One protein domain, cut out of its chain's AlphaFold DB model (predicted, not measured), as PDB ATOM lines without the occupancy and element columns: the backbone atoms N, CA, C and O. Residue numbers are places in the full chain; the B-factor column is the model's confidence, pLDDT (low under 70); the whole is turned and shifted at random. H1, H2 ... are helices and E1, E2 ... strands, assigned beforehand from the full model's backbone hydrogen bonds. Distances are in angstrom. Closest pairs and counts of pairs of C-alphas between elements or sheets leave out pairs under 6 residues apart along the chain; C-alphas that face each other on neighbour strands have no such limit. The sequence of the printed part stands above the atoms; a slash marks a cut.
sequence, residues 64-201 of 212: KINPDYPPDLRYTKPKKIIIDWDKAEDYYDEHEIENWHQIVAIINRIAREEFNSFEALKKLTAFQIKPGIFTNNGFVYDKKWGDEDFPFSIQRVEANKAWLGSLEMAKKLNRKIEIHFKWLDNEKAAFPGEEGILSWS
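This is residues 64 to 201 of the 212 residues of an uncharacterized protein of Gloeothece verrucosa (strain PCC 7822) (UniProt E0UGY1). Two helices, H1 and H3, pack side by side over one face of a three-stranded sheet, E1, E4 and E5; on H1, away from that sheet, packs a small hairpin, E2 and E3, with the short H2 next to it. The 138 printed residues hold three named helices and five named strands, E1 H1 H2 E2 E3 H3 E4 E5, with under half of the residues in them; the class is mixed. Both sheets, E1 - E4 - E5 and E2 - E3, are antiparallel. The whole is compact, with a radius of gyration of the C-alphas of 14.7 A and spans of 44 by 35 by 24 A.

E4, residues 177 to 183, is the inner strand, antiparallel to E1, residues 76 to 83, with N 79 and O 180 within hydrogen-bond range at 2.8 A. E4 and E5, residues 195 to 200, form a hairpin, with N 179 and O 198 at 2.8 A. H1, residues 100 to 115, and H3, residues 159 to 172, are on the same face of this sheet, along the strands, at heights over the sheet of 11.3 A and 9.6 A: two layers, helices on one face of a sheet. They touch at a shallow tilt of 19 degrees, the same way; their closest C-alphas, of Trp 100 and Ala 159, are 5.6 A apart. H1, with residues 108 to 115 alone, touches H2, residues 118 to 124; their closest C-alphas, of Arg 112 and Leu 121, are 5.9 A apart. E2, residues 129 to 131, and E3, residues 152 to 155, form a hairpin, with N 130 and O 153 at 2.9 A. In H1, H2 and H3 every O i to N i+4 pair is within hydrogen-bond range.

E1 begins at C-alpha 76, (179.466, 192.614, 104.584), measures 19.7 A and bends by 62 degrees at residue 79. H1 measures 23.2 A, H3 20.0 A and E4 19.3 A. E5 ends at C-alpha 200, (184.805, 179.945, 91.780).

The C-alphas farthest apart, of Asp 149 and Glu 187, are 44.8 A apart. The printed part has no cut; the links E1 to H1, E2 to E3 and E4 to E5 are long. Residues 86 to 94 and 145 to 147 have pLDDT under 70.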
ATOM      1  N   LYS A  64     175.900 188.461  91.195       96.19
ATOM      2  CA  LYS A  64     177.106 187.662  90.947       96.19
ATOM      3  C   LYS A  64     178.307 188.594  90.847       96.19
ATOM      4  O   LYS A  64     178.325 189.489  90.005       96.19
ATOM      5  N   ILE A  65     179.288 188.389  91.714       97.38
ATOM      6  CA  ILE A  65     180.502 189.194  91.801       97.38
ATOM      7  C   ILE A  65     181.666 188.421  91.188       97.38
ATOM      8  O   ILE A  65     181.775 187.210  91.371       97.38
ATOM      9  N   ASN A  66     182.543 189.124  90.467       96.81
ATOM     10  CA  ASN A  66     183.779 188.529  89.971       96.81
ATOM     11  C   ASN A  66     184.651 188.093  91.169       96.81
ATOM     12  O   ASN A  66     185.039 188.958  91.960       96.81
ATOM     13  N   PRO A  67     184.969 186.792  91.313       97.00
ATOM     14  CA  PRO A  67     185.718 186.280  92.457       97.00
ATOM     15  C   PRO A  67     187.131 186.868  92.573       97.00
ATOM     16  O   PRO A  67     187.617 187.046  93.687       97.00
ATOM     17  N   ASP A  68     187.777 187.202  91.455       96.62
ATOM     18  CA  ASP A  68     189.164 187.683  91.427       96.62
ATOM     19  C   ASP A  68     189.287 189.184  91.713       96.62
ATOM     20  O   ASP A  68     190.330 189.656  92.161       96.62
ATOM     21  N   TYR A  69     188.210 189.936  91.478       97.19
ATOM     22  CA  TYR A  69     188.163 191.388  91.653       97.19
ATOM     23  C   TYR A  69     186.880 191.795  92.386       97.19
ATOM     24  O   TYR A  69     186.023 192.476  91.809       97.19
ATOM     25  N   PRO A  70     186.702 191.354  93.644       97.19
ATOM     26  CA  PRO A  70     185.526 191.712  94.414       97.19
ATOM     27  C   PRO A  70     185.533 193.218  94.741       97.19
ATOM     28  O   PRO A  70     186.597 193.822  94.899       97.19
ATOM     29  N   PRO A  71     184.351 193.841  94.888       97.25
ATOM     30  CA  PRO A  71     184.235 195.146  95.521       97.25
ATOM     31  C   PRO A  71     184.617 195.033  97.005       97.25
ATOM     32  O   PRO A  71     184.788 193.939  97.539       97.25
ATOM     33  N   ASP A  72     184.677 196.164  97.705       97.81
ATOM     34  CA  ASP A  72     185.004 196.162  99.130       97.81
ATOM     35  C   ASP A  72     183.990 195.363  99.973       97.81
ATOM     36  O   ASP A  72     182.788 195.662 100.015       97.81
ATOM     37  N   LEU A  73     184.505 194.357 100.683       98.19
ATOM     38  CA  LEU A  73     183.749 193.449 101.540       98.19
ATOM     39  C   LEU A  73     183.740 193.870 103.020       98.19
ATOM     40  O   LEU A  73     183.102 193.195 103.827       98.19
ATOM     41  N   ARG A  74     184.398 194.968 103.428       97.56
ATOM     42  CA  ARG A  74     184.497 195.374 104.853       97.56
ATOM     43  C   ARG A  74     183.149 195.515 105.561       97.56
ATOM     44  O   ARG A  74     183.050 195.216 106.747       97.56
ATOM     45  N   TYR A  75     182.122 195.952 104.840       97.81
ATOM     46  CA  TYR A  75     180.766 196.139 105.359       97.81
ATOM     47  C   TYR A  75     179.831 195.032 104.879       97.81
ATOM     48  O   TYR A  75     178.730 195.305 104.411       97.81
ATOM     49  N   THR A  76     180.274 193.778 104.962       98.00
ATOM     50  CA  THR A  76     179.466 192.614 104.584       98.00
ATOM     51  C   THR A  76     179.332 191.627 105.732       98.00
ATOM     52  O   THR A  76     180.218 191.497 106.580       98.00
ATOM     53  N   LYS A  77     178.220 190.897 105.731       97.31
ATOM     54  CA  LYS A  77     177.993 189.737 106.583       97.31
ATOM     55  C   LYS A  77     177.838 188.503 105.690       97.31
ATOM     56  O   LYS A  77     176.903 188.482 104.881       97.31
ATOM     57  N   PRO A  78     178.725 187.498 105.797       96.94
ATOM     58  CA  PRO A  78     178.503 186.239 105.111       96.94
ATOM     59  C   PRO A  78     177.280 185.556 105.716       96.94
ATOM     60  O   PRO A  78     176.965 185.753 106.888       96.94
ATOM     61  N   LYS A  79     176.573 184.796 104.890       95.38
ATOM     62  CA  LYS A  79     175.398 184.024 105.293       95.38
ATOM     63  C   LYS A  79     175.645 182.537 105.140       95.38
ATOM     64  O   LYS A  79     175.288 181.767 106.021       95.38
ATOM     65  N   LYS A  80     176.245 182.157 104.013       93.06
ATOM     66  CA  LYS A  80     176.355 180.768 103.588       93.06
ATOM     67  C   LYS A  80     177.635 180.532 102.805       93.06
ATOM     68  O   LYS A  80     178.052 181.399 102.037       93.06
ATOM     69  N   ILE A  81     178.216 179.350 102.982       93.69
ATOM     70  CA  ILE A  81     179.312 178.827 102.166       93.69
ATOM     71  C   ILE A  81     178.935 177.462 101.606       93.69
ATOM     72  O   ILE A  81     178.276 176.669 102.275       93.69
ATOM     73  N   ILE A  82     179.356 177.210 100.372       92.00
ATOM     74  CA  ILE A  82     179.303 175.914  99.706       92.00
ATOM     75  C   ILE A  82     180.722 175.617  99.219       92.00
ATOM     76  O   ILE A  82     181.294 176.414  98.475       92.00
ATOM     77  N   ILE A  83     181.285 174.484  99.627       90.25
ATOM     78  CA  ILE A  83     182.566 173.976  99.126       90.25
ATOM     79  C   ILE A  83     182.356 172.534  98.680       90.25
ATOM     80  O   ILE A  83     181.655 171.781  99.347       90.25
ATOM     81  N   ASP A  84     182.947 172.170  97.547       86.69
ATOM     82  CA  ASP A  84     182.936 170.793  97.052       86.69
ATOM     83  C   ASP A  84     183.995 169.965  97.797       86.69
ATOM     84  O   ASP A  84     185.197 170.205  97.638       86.69
ATOM     85  N   TRP A  85     183.556 169.053  98.669       79.69
ATOM     86  CA  TRP A  85     184.426 168.277  99.556       79.69
ATOM     87  C   TRP A  85     184.070 166.784  99.543       79.69
ATOM     88  O   TRP A  85     183.152 166.342 100.225       79.69
ATOM     89  N   ASP A  86     184.844 165.998  98.789       67.19
ATOM     90  CA  ASP A  86     184.561 164.575  98.515       67.19
ATOM     91  C   ASP A  86     184.722 163.628  99.714       67.19
ATOM     92  O   ASP A  86     184.231 162.503  99.684       67.19
ATOM     93  N   LYS A  87     185.471 164.016 100.755       60.41
ATOM     94  CA  LYS A  87     185.906 163.070 101.804       60.41
ATOM     95  C   LYS A  87     184.850 162.752 102.862       60.41
ATOM     96  O   LYS A  87     185.137 161.993 103.786       60.41
ATOM     97  N   ALA A  88     183.643 163.284 102.735       50.81
ATOM     98  CA  ALA A  88     182.534 162.917 103.596       50.81
ATOM     99  C   ALA A  88     181.310 162.640 102.719       50.81
ATOM    100  O   ALA A  88     180.760 163.554 102.111       50.81
ATOM    101  N   GLU A  89     180.887 161.371 102.673       43.41
ATOM    102  CA  GLU A  89     179.724 160.867 101.914       43.41
ATOM    103  C   GLU A  89     178.399 161.597 102.237       43.41
ATOM    104  O   GLU A  89     177.413 161.408 101.530       43.41
ATOM    105  N   ASP A  90     178.396 162.498 103.227       42.38
ATOM    106  CA  ASP A  90     177.244 163.278 103.691       42.38
ATOM    107  C   ASP A  90     177.387 164.813 103.535       42.38
ATOM    108  O   ASP A  90     176.510 165.549 103.981       42.38
ATOM    109  N   TYR A  91     178.459 165.344 102.931       47.06
ATOM    110  CA  TYR A  91     178.870 166.748 103.146       47.06
ATOM    111  C   TYR A  91     178.862 167.636 101.883       47.06
ATOM    112  O   TYR A  91     179.830 168.329 101.575       47.06
ATOM    113  N   TYR A  92     177.717 167.732 101.195       48.38
ATOM    114  CA  TYR A  92     177.354 168.971 100.475       48.38
ATOM    115  C   TYR A  92     176.856 169.995 101.498       48.38
ATOM    116  O   TYR A  92     175.681 170.360 101.537       48.38
ATOM    117  N   ASP A  93     177.733 170.382 102.414       58.72
ATOM    118  CA  ASP A  93     177.278 170.963 103.663       58.72
ATOM    119  C   ASP A  93     177.179 172.480 103.491       58.72
ATOM    120  O   ASP A  93     178.155 173.238 103.477       58.72
ATOM    121  N   GLU A  94     175.952 172.913 103.230       61.78
ATOM    122  CA  GLU A  94     175.543 174.300 103.332       61.78
ATOM    123  C   GLU A  94     175.697 174.723 104.788       61.78
ATOM    124  O   GLU A  94     174.909 174.359 105.656       61.78
ATOM    125  N   HIS A  95     176.733 175.508 105.053       73.06
ATOM    126  CA  HIS A  95     176.971 176.016 106.389       73.06
ATOM    127  C   HIS A  95     176.449 177.431 106.506       73.06
ATOM    128  O   HIS A  95     176.908 178.328 105.791       73.06
ATOM    129  N   GLU A  96     175.558 177.645 107.468       83.00
ATOM    130  CA  GLU A  96     175.320 178.986 107.975       83.00
ATOM    131  C   GLU A  96     176.601 179.515 108.621       83.00
ATOM    132  O   GLU A  96     177.243 178.847 109.441       83.00
ATOM    133  N   ILE A  97     176.980 180.726 108.228       89.44
ATOM    134  CA  ILE A  97     178.193 181.386 108.694       89.44
ATOM    135  C   ILE A  97     177.826 182.702 109.347       89.44
ATOM    136  O   ILE A  97     177.022 183.477 108.835       89.44
ATOM    137  N   GLU A  98     178.475 182.998 110.459       91.56
ATOM    138  CA  GLU A  98     178.237 184.229 111.199       91.56
ATOM    139  C   GLU A  98     179.181 185.350 110.766       91.56
ATOM    140  O   GLU A  98     178.838 186.532 110.854       91.56
ATOM    141  N   ASN A  99     180.398 184.993 110.347       94.81
ATOM    142  CA  ASN A  99     181.461 185.941 110.042       94.81
ATOM    143  C   ASN A  99     182.523 185.355 109.095       94.81
ATOM    144  O   ASN A  99     182.661 184.145 108.940       94.81
ATOM    145  N   TRP A 100     183.316 186.240 108.488       96.62
ATOM    146  CA  TRP A 100     184.352 185.875 107.517       96.62
ATOM    147  C   TRP A 100     185.470 184.997 108.092       96.62
ATOM    148  O   TRP A 100     186.110 184.261 107.353       96.62
ATOM    149  N   HIS A 101     185.707 185.030 109.404       94.62
ATOM    150  CA  HIS A 101     186.747 184.208 110.018       94.62
ATOM    151  C   HIS A 101     186.371 182.720 110.047       94.62
ATOM    152  O   HIS A 101     187.246 181.877 109.869       94.62
ATOM    153  N   GLN A 102     185.086 182.382 110.180       92.81
ATOM    154  CA  GLN A 102     184.633 180.988 110.080       92.81
ATOM    155  C   GLN A 102     184.905 180.395 108.689       92.81
ATOM    156  O   GLN A 102     185.299 179.240 108.592       92.81
ATOM    157  N   ILE A 103     184.806 181.192 107.620       94.56
ATOM    158  CA  ILE A 103     185.171 180.782 106.246       94.56
ATOM    159  C   ILE A 103     186.646 180.382 106.179       94.56
ATOM    160  O   ILE A 103     187.000 179.356 105.599       94.56
ATOM    161  N   VAL A 104     187.505 181.184 106.813       95.81
ATOM    162  CA  VAL A 104     188.940 180.905 106.916       95.81
ATOM    163  C   VAL A 104     189.191 179.622 107.712       95.81
ATOM    164  O   VAL A 104     190.019 178.806 107.309       95.81
ATOM    165  N   ALA A 105     188.477 179.411 108.818       92.94
ATOM    166  CA  ALA A 105     188.596 178.190 109.610       92.94
ATOM    167  C   ALA A 105     188.185 176.943 108.807       92.94
ATOM    168  O   ALA A 105     188.941 175.973 108.767       92.94
ATOM    169  N   ILE A 106     187.053 177.008 108.099       91.88
ATOM    170  CA  ILE A 106     186.535 175.918 107.259       91.88
ATOM    171  C   ILE A 106     187.546 175.539 106.169       91.88
ATOM    172  O   ILE A 106     187.925 174.374 106.072       91.88
ATOM    173  N   ILE A 107     188.057 176.500 105.389       93.44
ATOM    174  CA  ILE A 107     188.981 176.177 104.286       93.44
ATOM    175  C   ILE A 107     190.332 175.629 104.783       93.44
ATOM    176  O   ILE A 107     190.925 174.765 104.139       93.44
ATOM    177  N   ASN A 108     190.823 176.083 105.944       93.75
ATOM    178  CA  ASN A 108     192.056 175.542 106.530       93.75
ATOM    179  C   ASN A 108     191.852 174.139 107.103       93.75
ATOM    180  O   ASN A 108     192.763 173.318 107.009       93.75
ATOM    181  N   ARG A 109     190.674 173.841 107.662       90.50
ATOM    182  CA  ARG A 109     190.318 172.484 108.090       90.50
ATOM    183  C   ARG A 109     190.319 171.521 106.903       90.50
ATOM    184  O   ARG A 109     190.979 170.492 106.971       90.50
ATOM    185  N   ILE A 110     189.656 171.904 105.816       90.06
ATOM    186  CA  ILE A 110     189.614 171.153 104.554       90.06
ATOM    187  C   ILE A 110     191.035 170.863 104.055       90.06
ATOM    188  O   ILE A 110     191.420 169.709 103.882       90.06
ATOM    189  N   ALA A 111     191.871 171.897 103.932       91.81
ATOM    190  CA  ALA A 111     193.269 171.721 103.543       91.81
ATOM    191  C   ALA A 111     194.026 170.770 104.487       91.81
ATOM    192  O   ALA A 111     194.798 169.918 104.053       91.81
ATOM    193  N   ARG A 112     193.808 170.877 105.797       89.62
ATOM    194  CA  ARG A 112     194.463 170.018 106.787       89.62
ATOM    195  C   ARG A 112     194.054 168.551 106.658       89.62
ATOM    196  O   ARG A 112     194.917 167.687 106.779       89.62
ATOM    197  N   GLU A 113     192.783 168.267 106.401       88.38
ATOM    198  CA  GLU A 113     192.278 166.913 106.131       88.38
ATOM    199  C   GLU A 113     192.816 166.340 104.799       88.38
ATOM    200  O   GLU A 113     192.865 165.121 104.602       88.38
ATOM    201  N   GLU A 114     193.257 167.196 103.875       88.75
ATOM    202  CA  GLU A 114     193.914 166.775 102.636       88.75
ATOM    203  C   GLU A 114     195.395 166.431 102.841       88.75
ATOM    204  O   GLU A 114     195.829 165.352 102.440       88.75
ATOM    205  N   PHE A 115     196.151 167.308 103.509       88.38
ATOM    206  CA  PHE A 115     197.615 167.198 103.608       88.38
ATOM    207  C   PHE A 115     198.136 166.526 104.887       88.38
ATOM    208  O   PHE A 115     199.305 166.150 104.946       88.38
ATOM    209  N   ASN A 116     197.308 166.409 105.930       87.56
ATOM    210  CA  ASN A 116     197.619 165.786 107.224       87.56
ATOM    211  C   ASN A 116     198.951 166.234 107.878       87.56
ATOM    212  O   ASN A 116     199.611 165.468 108.577       87.56
ATOM    213  N   SER A 117     199.378 167.478 107.633       91.00
ATOM    214  CA  SER A 117     200.636 168.032 108.145       91.00
ATOM    215  C   SER A 117     200.545 169.544 108.337       91.00
ATOM    216  O   SER A 117     200.055 170.267 107.467       91.00
ATOM    217  N   PHE A 118     201.059 170.039 109.469       91.94
ATOM    218  CA  PHE A 118     200.987 171.462 109.830       91.94
ATOM    219  C   PHE A 118     201.882 172.266 108.899       91.94
ATOM    220  O   PHE A 118     201.504 173.333 108.437       91.94
ATOM    221  N   GLU A 119     203.065 171.731 108.599       93.81
ATOM    222  CA  GLU A 119     204.024 172.387 107.720       93.81
ATOM    223  C   GLU A 119     203.514 172.442 106.278       93.81
ATOM    224  O   GLU A 119     203.714 173.451 105.604       93.81
ATOM    225  N   ALA A 120     202.799 171.411 105.815       93.25
ATOM    226  CA  ALA A 120     202.136 171.450 104.512       93.25
ATOM    227  C   ALA A 120     201.017 172.503 104.493       93.25
ATOM    228  O   ALA A 120     201.002 173.368 103.617       93.25
ATOM    229  N   LEU A 121     200.145 172.507 105.511       94.12
ATOM    230  CA  LEU A 121     199.092 173.514 105.660       94.12
ATOM    231  C   LEU A 121     199.669 174.936 105.688       94.12
ATOM    232  O   LEU A 121     199.167 175.815 104.996       94.12
ATOM    233  N   LYS A 122     200.752 175.150 106.440       95.31
ATOM    234  CA  LYS A 122     201.444 176.438 106.581       95.31
ATOM    235  C   LYS A 122     202.036 176.946 105.268       95.31
ATOM    236  O   LYS A 122     202.059 178.153 105.056       95.31
ATOM    237  N   LYS A 123     202.518 176.051 104.400       94.62
ATOM    238  CA  LYS A 123     202.999 176.403 103.052       94.62
ATOM    239  C   LYS A 123     201.851 176.722 102.091       94.62
ATOM    240  O   LYS A 123     202.011 177.545 101.194       94.62
ATOM    241  N   LEU A 124     200.709 176.058 102.264       94.38
ATOM    242  CA  LEU A 124     199.547 176.205 101.394       94.38
ATOM    243  C   LEU A 124     198.751 177.482 101.690       94.38
ATOM    244  O   LEU A 124     198.334 178.188 100.768       94.38
ATOM    245  N   THR A 125     198.512 177.740 102.974       95.38
ATOM    246  CA  THR A 125     197.611 178.782 103.460       95.38
ATOM    247  C   THR A 125     198.197 180.180 103.274       95.38
ATOM    248  O   THR A 125     199.379 180.417 103.515       95.38
ATOM    249  N   ALA A 126     197.352 181.136 102.893       94.56
ATOM    250  CA  ALA A 126     197.713 182.555 102.880       94.56
ATOM    251  C   ALA A 126     197.591 183.206 104.275       94.56
ATOM    252  O   ALA A 126     197.917 184.382 104.463       94.56
ATOM    253  N   PHE A 127     197.083 182.465 105.264       97.06
ATOM    254  CA  PHE A 127     196.763 182.981 106.588       97.06
ATOM    255  C   PHE A 127     197.881 182.721 107.597       97.06
ATOM    256  O   PHE A 127     198.600 181.728 107.537       97.06
ATOM    257  N   GLN A 128     198.001 183.597 108.594       97.38
ATOM    258  CA  GLN A 128     198.896 183.325 109.713       97.38
ATOM    259  C   GLN A 128     198.276 182.266 110.624       97.38
ATOM    260  O   GLN A 128     197.255 182.512 111.270       97.38
ATOM    261  N   ILE A 129     198.929 181.107 110.701       96.31
ATOM    262  CA  ILE A 129     198.530 179.990 111.559       96.31
ATOM    263  C   ILE A 129     199.617 179.658 112.585       96.31
ATOM    264  O   ILE A 129     200.808 179.878 112.349       96.31
ATOM    265  N   LYS A 130     199.210 179.121 113.738       95.94
ATOM    266  CA  LYS A 130     200.103 178.631 114.801       95.94
ATOM    267  C   LYS A 130     199.654 177.256 115.297       95.94
ATOM    268  O   LYS A 130     198.456 177.085 115.505       95.94
ATOM    269  N   PRO A 131     200.579 176.308 115.526       95.12
ATOM    270  CA  PRO A 131     200.221 175.003 116.067       95.12
ATOM    271  C   PRO A 131     199.878 175.153 117.550       95.12
ATOM    272  O   PRO A 131     200.629 175.803 118.269       95.12
ATOM    273  N   GLY A 132     198.775 174.563 118.004       93.94
ATOM    274  CA  GLY A 132     198.239 174.656 119.364       93.94
ATOM    275  C   GLY A 132     197.057 175.623 119.520       93.94
ATOM    276  O   GLY A 132     196.554 176.208 118.557       93.94
ATOM    277  N   ILE A 133     196.617 175.792 120.771       94.88
ATOM    278  CA  ILE A 133     195.474 176.629 121.164       94.88
ATOM    279  C   ILE A 133     195.985 177.995 121.639       94.88
ATOM    280  O   ILE A 133     196.592 178.112 122.702       94.88
ATOM    281  N   PHE A 134     195.718 179.038 120.859       95.56
ATOM    282  CA  PHE A 134     196.104 180.420 121.123       95.56
ATOM    283  C   PHE A 134     194.880 181.325 121.018       95.56
ATOM    284  O   PHE A 134     194.130 181.281 120.045       95.56
ATOM    285  N   THR A 135     194.717 182.192 122.014       93.81
ATOM    286  CA  THR A 135     193.623 183.175 122.100       93.81
ATOM    287  C   THR A 135     194.135 184.612 122.246       93.81
ATOM    288  O   THR A 135     193.372 185.536 122.521       93.81
ATOM    289  N   ASN A 136     195.444 184.820 122.075       95.62
ATOM    290  CA  ASN A 136     196.118 186.108 122.216       95.62
ATOM    291  C   ASN A 136     196.605 186.651 120.862       95.62
ATOM    292  O   ASN A 136     196.692 185.930 119.873       95.62
ATOM    293  N   ASN A 137     196.943 187.945 120.806       94.50
ATOM    294  CA  ASN A 137     197.523 188.598 119.617       94.50
ATOM    295  C   ASN A 137     196.689 188.434 118.329       94.50
ATOM    296  O   ASN A 137     197.228 188.324 117.225       94.50
ATOM    297  N   GLY A 138     195.364 188.386 118.481       93.88
ATOM    298  CA  GLY A 138     194.427 188.207 117.374       93.88
ATOM    299  C   GLY A 138     194.308 186.772 116.855       93.88
ATOM    300  O   GLY A 138     193.563 186.565 115.901       93.88
ATOM    301  N   PHE A 139     194.996 185.794 117.454       96.31
ATOM    302  CA  PHE A 139     194.777 184.376 117.169       96.31
ATOM    303  C   PHE A 139     193.496 183.878 117.834       96.31
ATOM    304  O   PHE A 139     193.150 184.295 118.941       96.31
ATOM    305  N   VAL A 140     192.797 182.992 117.133       93.00
ATOM    306  CA  VAL A 140     191.610 182.297 117.620       93.00
ATOM    307  C   VAL A 140     191.776 180.812 117.341       93.00
ATOM    308  O   VAL A 140     192.171 180.416 116.243       93.00
ATOM    309  N   TYR A 141     191.440 180.012 118.345       92.69
ATOM    310  CA  TYR A 141     191.175 178.593 118.200       92.69
ATOM    311  C   TYR A 141     189.661 178.394 118.132       92.69
ATOM    312  O   TYR A 141     188.952 178.779 119.063       92.69
ATOM    313  N   ASP A 142     189.165 177.825 117.037       82.19
ATOM    314  CA  ASP A 142     187.752 177.483 116.907       82.19
ATOM    315  C   ASP A 142     187.580 175.990 117.179       82.19
ATOM    316  O   ASP A 142     188.000 175.172 116.371       82.19
ATOM    317  N   LYS A 143     186.967 175.620 118.309       83.12
ATOM    318  CA  LYS A 143     186.763 174.207 118.664       83.12
ATOM    319  C   LYS A 143     185.816 173.486 117.692       83.12
ATOM    320  O   LYS A 143     185.914 172.275 117.550       83.12
ATOM    321  N   LYS A 144     184.902 174.204 117.029       75.94
ATOM    322  CA  LYS A 144     183.960 173.613 116.064       75.94
ATOM    323  C   LYS A 144     184.677 173.164 114.787       75.94
ATOM    324  O   LYS A 144     184.264 172.195 114.156       75.94
ATOM    325  N   TRP A 145     185.739 173.876 114.411       69.94
ATOM    326  CA  TRP A 145     186.493 173.635 113.174       69.94
ATOM    327  C   TRP A 145     187.909 173.097 113.408       69.94
ATOM    328  O   TRP A 145     188.557 172.656 112.463       69.94
ATOM    329  N   GLY A 146     188.392 173.146 114.644       65.56
ATOM    330  CA  GLY A 146     189.661 172.589 115.082       65.56
ATOM    331  C   GLY A 146     189.531 171.101 115.371       65.56
ATOM    332  O   GLY A 146     188.511 170.641 115.874       65.56
ATOM    333  N   ASP A 147     190.583 170.359 115.050       69.69
ATOM    334  CA  ASP A 147     190.714 168.961 115.442       69.69
ATOM    335  C   ASP A 147     191.377 168.894 116.821       69.69
ATOM    336  O   ASP A 147     192.391 169.559 117.051       69.69
ATOM    337  N   GLU A 148     190.808 168.113 117.738       78.50
ATOM    338  CA  GLU A 148     191.401 167.883 119.058       78.50
ATOM    339  C   GLU A 148     192.766 167.182 118.940       78.50
ATOM    340  O   GLU A 148     193.676 167.499 119.710       78.50
ATOM    341  N   ASP A 149     192.948 166.331 117.925       82.44
ATOM    342  CA  ASP A 149     194.211 165.647 117.628       82.44
ATOM    343  C   ASP A 149     195.215 166.559 116.912       82.44
ATOM    344  O   ASP A 149     196.418 166.288 116.865       82.44
ATOM    345  N   PHE A 150     194.729 167.668 116.352       82.50
ATOM    346  CA  PHE A 150     195.533 168.596 115.577       82.50
ATOM    347  C   PHE A 150     195.135 170.056 115.825       82.50
ATOM    348  O   PHE A 150     194.662 170.746 114.913       82.50
ATOM    349  N   PRO A 151     195.322 170.570 117.055       90.62
ATOM    350  CA  PRO A 151     194.904 171.920 117.370       90.62
ATOM    351  C   PRO A 151     195.805 172.914 116.642       90.62
ATOM    352  O   PRO A 151     197.032 172.860 116.743       90.62
ATOM    353  N   PHE A 152     195.207 173.872 115.943       92.94
ATOM    354  CA  PHE A 152     195.910 175.047 115.446       92.94
ATOM    355  C   PHE A 152     195.016 176.279 115.529       92.94
ATOM    356  O   PHE A 152     193.793 176.200 115.474       92.94
ATOM    357  N   SER A 153     195.650 177.434 115.679       94.88
ATOM    358  CA  SER A 153     194.980 178.722 115.804       94.88
ATOM    359  C   SER A 153     195.267 179.587 114.592       94.88
ATOM    360  O   SER A 153     196.395 179.611 114.091       94.88
ATOM    361  N   ILE A 154     194.266 180.339 114.152       96.06
ATOM    362  CA  ILE A 154     194.348 181.200 112.972       96.06
ATOM    363  C   ILE A 154     194.210 182.653 113.419       96.06
ATOM    364  O   ILE A 154     193.354 182.983 114.243       96.06
ATOM    365  N   GLN A 155     195.051 183.542 112.894       97.38
ATOM    366  CA  GLN A 155     194.900 184.969 113.153       97.38
ATOM    367  C   GLN A 155     193.647 185.513 112.455       97.38
ATOM    368  O   GLN A 155     193.385 185.212 111.290       97.38
ATOM    369  N   ARG A 156     192.866 186.344 113.152       96.19
ATOM    370  CA  ARG A 156     191.723 187.040 112.551       96.19
ATOM    371  C   ARG A 156     192.185 187.929 111.402       96.19
ATOM    372  O   ARG A 156     193.157 188.673 111.523       96.19
ATOM    373  N   VAL A 157     191.426 187.887 110.317       97.12
ATOM    374  CA  VAL A 157     191.627 188.721 109.135       97.12
ATOM    375  C   VAL A 157     190.339 189.460 108.795       97.12
ATOM    376  O   VAL A 157     189.250 189.061 109.210       97.12
ATOM    377  N   GLU A 158     190.474 190.565 108.071       97.31
ATOM    378  CA  GLU A 158     189.326 191.307 107.550       97.31
ATOM    379  C   GLU A 158     188.714 190.612 106.324       97.31
ATOM    380  O   GLU A 158     189.323 189.714 105.744       97.31
ATOM    381  N   ALA A 159     187.495 191.011 105.960       97.94
ATOM    382  CA  ALA A 159     186.656 190.333 104.976       97.94
ATOM    383  C   ALA A 159     187.311 190.140 103.597       97.94
ATOM    384  O   ALA A 159     187.222 189.053 103.030       97.94
ATOM    385  N   ASN A 160     187.999 191.154 103.064       98.31
ATOM    386  CA  ASN A 160     188.640 191.067 101.751       98.31
ATOM    387  C   ASN A 160     189.792 190.053 101.772       98.31
ATOM    388  O   ASN A 160     189.842 189.159 100.932       98.31
ATOM    389  N   LYS A 161     190.681 190.127 102.769       98.19
ATOM    390  CA  LYS A 161     191.752 189.143 102.996       98.19
ATOM    391  C   LYS A 161     191.217 187.740 103.254       98.19
ATOM    392  O   LYS A 161     191.814 186.787 102.764       98.19
ATOM    393  N   ALA A 162     190.127 187.611 104.010       98.00
ATOM    394  CA  ALA A 162     189.467 186.329 104.237       98.00
ATOM    395  C   ALA A 162     189.045 185.704 102.905       98.00
ATOM    396  O   ALA A 162     189.429 184.577 102.618       98.00
ATOM    397  N   TRP A 163     188.330 186.455 102.064       98.12
ATOM    398  CA  TRP A 163     187.918 185.967 100.754       98.12
ATOM    399  C   TRP A 163     189.105 185.616  99.856       98.12
ATOM    400  O   TRP A 163     189.170 184.499  99.357       98.12
ATOM    401  N   LEU A 164     190.055 186.539  99.675       98.12
ATOM    402  CA  LEU A 164     191.184 186.331  98.765       98.12
ATOM    403  C   LEU A 164     192.036 185.126  99.178       98.12
ATOM    404  O   LEU A 164     192.370 184.299  98.332       98.12
ATOM    405  N   GLY A 165     192.334 184.986 100.473       97.88
ATOM    406  CA  GLY A 165     193.075 183.833 100.975       97.88
ATOM    407  C   GLY A 165     192.290 182.526 100.837       97.88
ATOM    408  O   GLY A 165     192.865 181.510 100.455       97.88
ATOM    409  N   SER A 166     190.974 182.539 101.077       97.50
ATOM    410  CA  SER A 166     190.123 181.359 100.883       97.50
ATOM    411  C   SER A 166     190.008 180.964  99.410       97.50
ATOM    412  O   SER A 166     190.063 179.776  99.105       97.50
ATOM    413  N   LEU A 167     189.900 181.931  98.495       97.50
ATOM    414  CA  LEU A 167     189.890 181.697  97.050       97.50
ATOM    415  C   LEU A 167     191.224 181.113  96.572       97.50
ATOM    416  O   LEU A 167     191.233 180.160  95.798       97.50
ATOM    417  N   GLU A 168     192.351 181.652  97.040       96.88
ATOM    418  CA  GLU A 168     193.677 181.122  96.716       96.88
ATOM    419  C   GLU A 168     193.829 179.673  97.195       96.88
ATOM    420  O   GLU A 168     194.300 178.817  96.446       96.88
ATOM    421  N   MET A 169     193.386 179.374  98.418       95.88
ATOM    422  CA  MET A 169     193.389 178.007  98.940       95.88
ATOM    423  C   MET A 169     192.481 177.085  98.126       95.88
ATOM    424  O   MET A 169     192.920 176.005  97.749       95.88
ATOM    425  N   ALA A 170     191.259 177.511  97.798       94.81
ATOM    426  CA  ALA A 170     190.336 176.735  96.971       94.81
ATOM    427  C   ALA A 170     190.939 176.404  95.594       94.81
ATOM    428  O   ALA A 170     190.876 175.256  95.155       94.81
ATOM    429  N   LYS A 171     191.619 177.371  94.962       95.00
ATOM    430  CA  LYS A 171     192.370 177.165  93.714       95.00
ATOM    431  C   LYS A 171     193.494 176.143  93.870       95.00
ATOM    432  O   LYS A 171     193.611 175.248  93.042       95.00
ATOM    433  N   LYS A 172     194.298 176.239  94.935       93.69
ATOM    434  CA  LYS A 172     195.394 175.287  95.207       93.69
ATOM    435  C   LYS A 172     194.892 173.869  95.494       93.69
ATOM    436  O   LYS A 172     195.547 172.911  95.105       93.69
ATOM    437  N   LEU A 173     193.740 173.747  96.151       92.12
ATOM    438  CA  LEU A 173     193.068 172.474  96.429       92.12
ATOM    439  C   LEU A 173     192.281 171.943  95.219       92.12
ATOM    440  O   LEU A 173     191.760 170.834  95.265       92.12
ATOM    441  N   ASN A 174     192.156 172.736  94.148       92.69
ATOM    442  CA  ASN A 174     191.301 172.446  92.999       92.69
ATOM    443  C   ASN A 174     189.838 172.158  93.403       92.69
ATOM    444  O   ASN A 174     189.204 171.249  92.870       92.69
ATOM    445  N   ARG A 175     189.306 172.913  94.376       92.19
ATOM    446  CA  ARG A 175     187.951 172.740  94.927       92.19
ATOM    447  C   ARG A 175     187.069 173.943  94.646       92.19
ATOM    448  O   ARG A 175     187.486 175.087  94.818       92.19
ATOM    449  N   LYS A 176     185.814 173.691  94.277       94.12
ATOM    450  CA  LYS A 176     184.813 174.752  94.137       94.12
ATOM    451  C   LYS A 176     184.579 175.439  95.487       94.12
ATOM    452  O   LYS A 176     184.460 174.766  96.505       94.12
ATOM    453  N   ILE A 177     184.438 176.764  95.473       95.75
ATOM    454  CA  ILE A 177     184.023 177.576  96.621       95.75
ATOM    455  C   ILE A 177     182.959 178.588  96.192       95.75
ATOM    456  O   ILE A 177     183.098 179.267  95.177       95.75
ATOM    457  N   GLU A 178     181.901 178.716  96.982       96.75
ATOM    458  CA  GLU A 178     180.850 179.711  96.794       96.75
ATOM    459  C   GLU A 178     180.431 180.303  98.139       96.75
ATOM    460  O   GLU A 178     180.193 179.574  99.098       96.75
ATOM    461  N   ILE A 179     180.337 181.629  98.220       96.81
ATOM    462  CA  ILE A 179     179.949 182.362  99.426       96.81
ATOM    463  C   ILE A 179     178.816 183.315  99.083       96.81
ATOM    464  O   ILE A 179     178.944 184.170  98.204       96.81
ATOM    465  N   HIS A 180     177.729 183.196  99.835       96.88
ATOM    466  CA  HIS A 180     176.604 184.119  99.810       96.88
ATOM    467  C   HIS A 180     176.752 185.085 100.972       96.88
ATOM    468  O   HIS A 180     177.016 184.684 102.110       96.88
ATOM    469  N   PHE A 181     176.561 186.364 100.702       97.56
ATOM    470  CA  PHE A 181     176.724 187.408 101.698       97.56
ATOM    471  C   PHE A 181     175.790 188.579 101.414       97.56
ATOM    472  O   PHE A 181     175.208 188.707 100.338       97.56
ATOM    473  N   LYS A 182     175.648 189.449 102.408       97.06
ATOM    474  CA  LYS A 182     174.871 190.681 102.310       97.06
ATOM    475  C   LYS A 182     175.733 191.862 102.719       97.06
ATOM    476  O   LYS A 182     176.429 191.791 103.735       97.06
ATOM    477  N   TRP A 183     175.679 192.947 101.959       97.88
ATOM    478  CA  TRP A 183     176.216 194.223 102.415       97.88
ATOM    479  C   TRP A 183     175.310 194.783 103.505       97.88
ATOM    480  O   TRP A 183     174.083 194.795 103.397       97.88
ATOM    481  N   LEU A 184     175.930 195.241 104.584       96.38
ATOM    482  CA  LEU A 184     175.234 195.938 105.651       96.38
ATOM    483  C   LEU A 184     174.614 197.222 105.094       96.38
ATOM    484  O   LEU A 184     175.123 197.804 104.135       96.38
ATOM    485  N   ASP A 185     173.523 197.664 105.713       96.31
ATOM    486  CA  ASP A 185     172.914 198.957 105.408       96.31
ATOM    487  C   ASP A 185     173.804 200.076 105.973       96.31
ATOM    488  O   ASP A 185     173.683 200.506 107.121       96.31
ATOM    489  N   ASN A 186     174.841 200.414 105.210       95.56
ATOM    490  CA  ASN A 186     175.893 201.346 105.580       95.56
ATOM    491  C   ASN A 186     176.346 202.101 104.331       95.56
ATOM    492  O   ASN A 186     176.720 201.469 103.352       95.56
ATOM    493  N   GLU A 187     176.401 203.430 104.382       96.12
ATOM    494  CA  GLU A 187     176.770 204.280 103.234       96.12
ATOM    495  C   GLU A 187     178.175 204.008 102.670       96.12
ATOM    496  O   GLU A 187     178.468 204.351 101.529       96.12
ATOM    497  N   LYS A 188     179.064 203.393 103.462       96.75
ATOM    498  CA  LYS A 188     180.413 203.000 103.032       96.75
ATOM    499  C   LYS A 188     180.463 201.602 102.411       96.75
ATOM    500  O   LYS A 188     181.521 201.200 101.926       96.75
ATOM    501  N   ALA A 189     179.377 200.833 102.478       97.06
ATOM    502  CA  ALA A 189     179.288 199.551 101.798       97.06
ATOM    503  C   ALA A 189     179.239 199.768 100.281       97.06
ATOM    504  O   ALA A 189     178.659 200.740  99.807       97.06
ATOM    505  N   ALA A 190     179.826 198.849  99.512       96.62
ATOM    506  CA  ALA A 190     179.838 198.967  98.054       96.62
ATOM    507  C   ALA A 190     178.421 198.932  97.450       96.62
ATOM    508  O   ALA A 190     178.147 199.655  96.497       96.62
ATOM    509  N   PHE A 191     177.533 198.111  98.024       96.12
ATOM    510  CA  PHE A 191     176.137 197.971  97.603       96.12
ATOM    511  C   PHE A 191     175.216 197.854  98.830       96.12
ATOM    512  O   PHE A 191     174.799 196.749  99.169       96.12
ATOM    513  N   PRO A 192     174.949 198.949  99.565       96.38
ATOM    514  CA  PRO A 192     174.281 198.902 100.867       96.38
ATOM    515  C   PRO A 192     172.943 198.149 100.833       96.38
ATOM    516  O   PRO A 192     172.087 198.419  99.996       96.38
ATOM    517  N   GLY A 193     172.770 197.186 101.743       94.75
ATOM    518  CA  GLY A 193     171.545 196.386 101.863       94.75
ATOM    519  C   GLY A 193     171.338 195.308 100.788       94.75
ATOM    520  O   GLY A 193     170.426 194.491 100.941       94.75
ATOM    521  N   GLU A 194     172.175 195.260  99.749       96.00
ATOM    522  CA  GLU A 194     172.082 194.274  98.668       96.00
ATOM    523  C   GLU A 194     172.757 192.939  99.032       96.00
ATOM    524  O   GLU A 194     173.524 192.836  99.995       96.00
ATOM    525  N   GLU A 195     172.484 191.899  98.242       96.69
ATOM    526  CA  GLU A 195     173.064 190.562  98.415       96.69
ATOM    527  C   GLU A 195     173.997 190.204  97.263       96.69
ATOM    528  O   GLU A 195     173.781 190.597  96.113       96.69
ATOM    529  N   GLY A 196     175.053 189.464  97.586       96.88
ATOM    530  CA  GLY A 196     176.115 189.099  96.663       96.88
ATOM    531  C   GLY A 196     176.492 187.626  96.759       96.88
ATOM    532  O   GLY A 196     176.383 187.002  97.816       96.88
ATOM    533  N   ILE A 197     176.971 187.091  95.639       97.69
ATOM    534  CA  ILE A 197     177.597 185.773  95.543       97.69
ATOM    535  C   ILE A 197     179.002 185.937  94.977       97.69
ATOM    536  O   ILE A 197     179.186 186.518  93.905       97.69
ATOM    537  N   LEU A 198     179.972 185.368  95.685       98.06
ATOM    538  CA  LEU A 198     181.322 185.107  95.199       98.06
ATOM    539  C   LEU A 198     181.432 183.612  94.925       98.06
ATOM    540  O   LEU A 198     181.135 182.817  95.811       98.06
ATOM    541  N   SER A 199     181.811 183.220  93.713       96.94
ATOM    542  CA  SER A 199     181.860 181.810  93.320       96.94
ATOM    543  C   SER A 199     183.042 181.559  92.398       96.94
ATOM    544  O   SER A 199     183.299 182.353  91.492       96.94
ATOM    545  N   TRP A 200     183.753 180.464  92.640       96.50
ATOM    546  CA  TRP A 200     184.805 179.945  91.780       96.50
ATOM    547  C   TRP A 200     184.717 178.421  91.730       96.50
ATOM    548  O   TRP A 200     184.477 177.771  92.748       96.50
ATOM    549  N   SER A 201     184.937 177.852  90.551       94.94
ATOM    550  CA  SER A 201     185.049 176.414  90.328       94.94
ATOM    551  C   SER A 201     186.278 176.128  89.472       94.94
ATOM    552  O   SER A 201     186.610 176.958  88.620       94.94
TER     553      SER A 201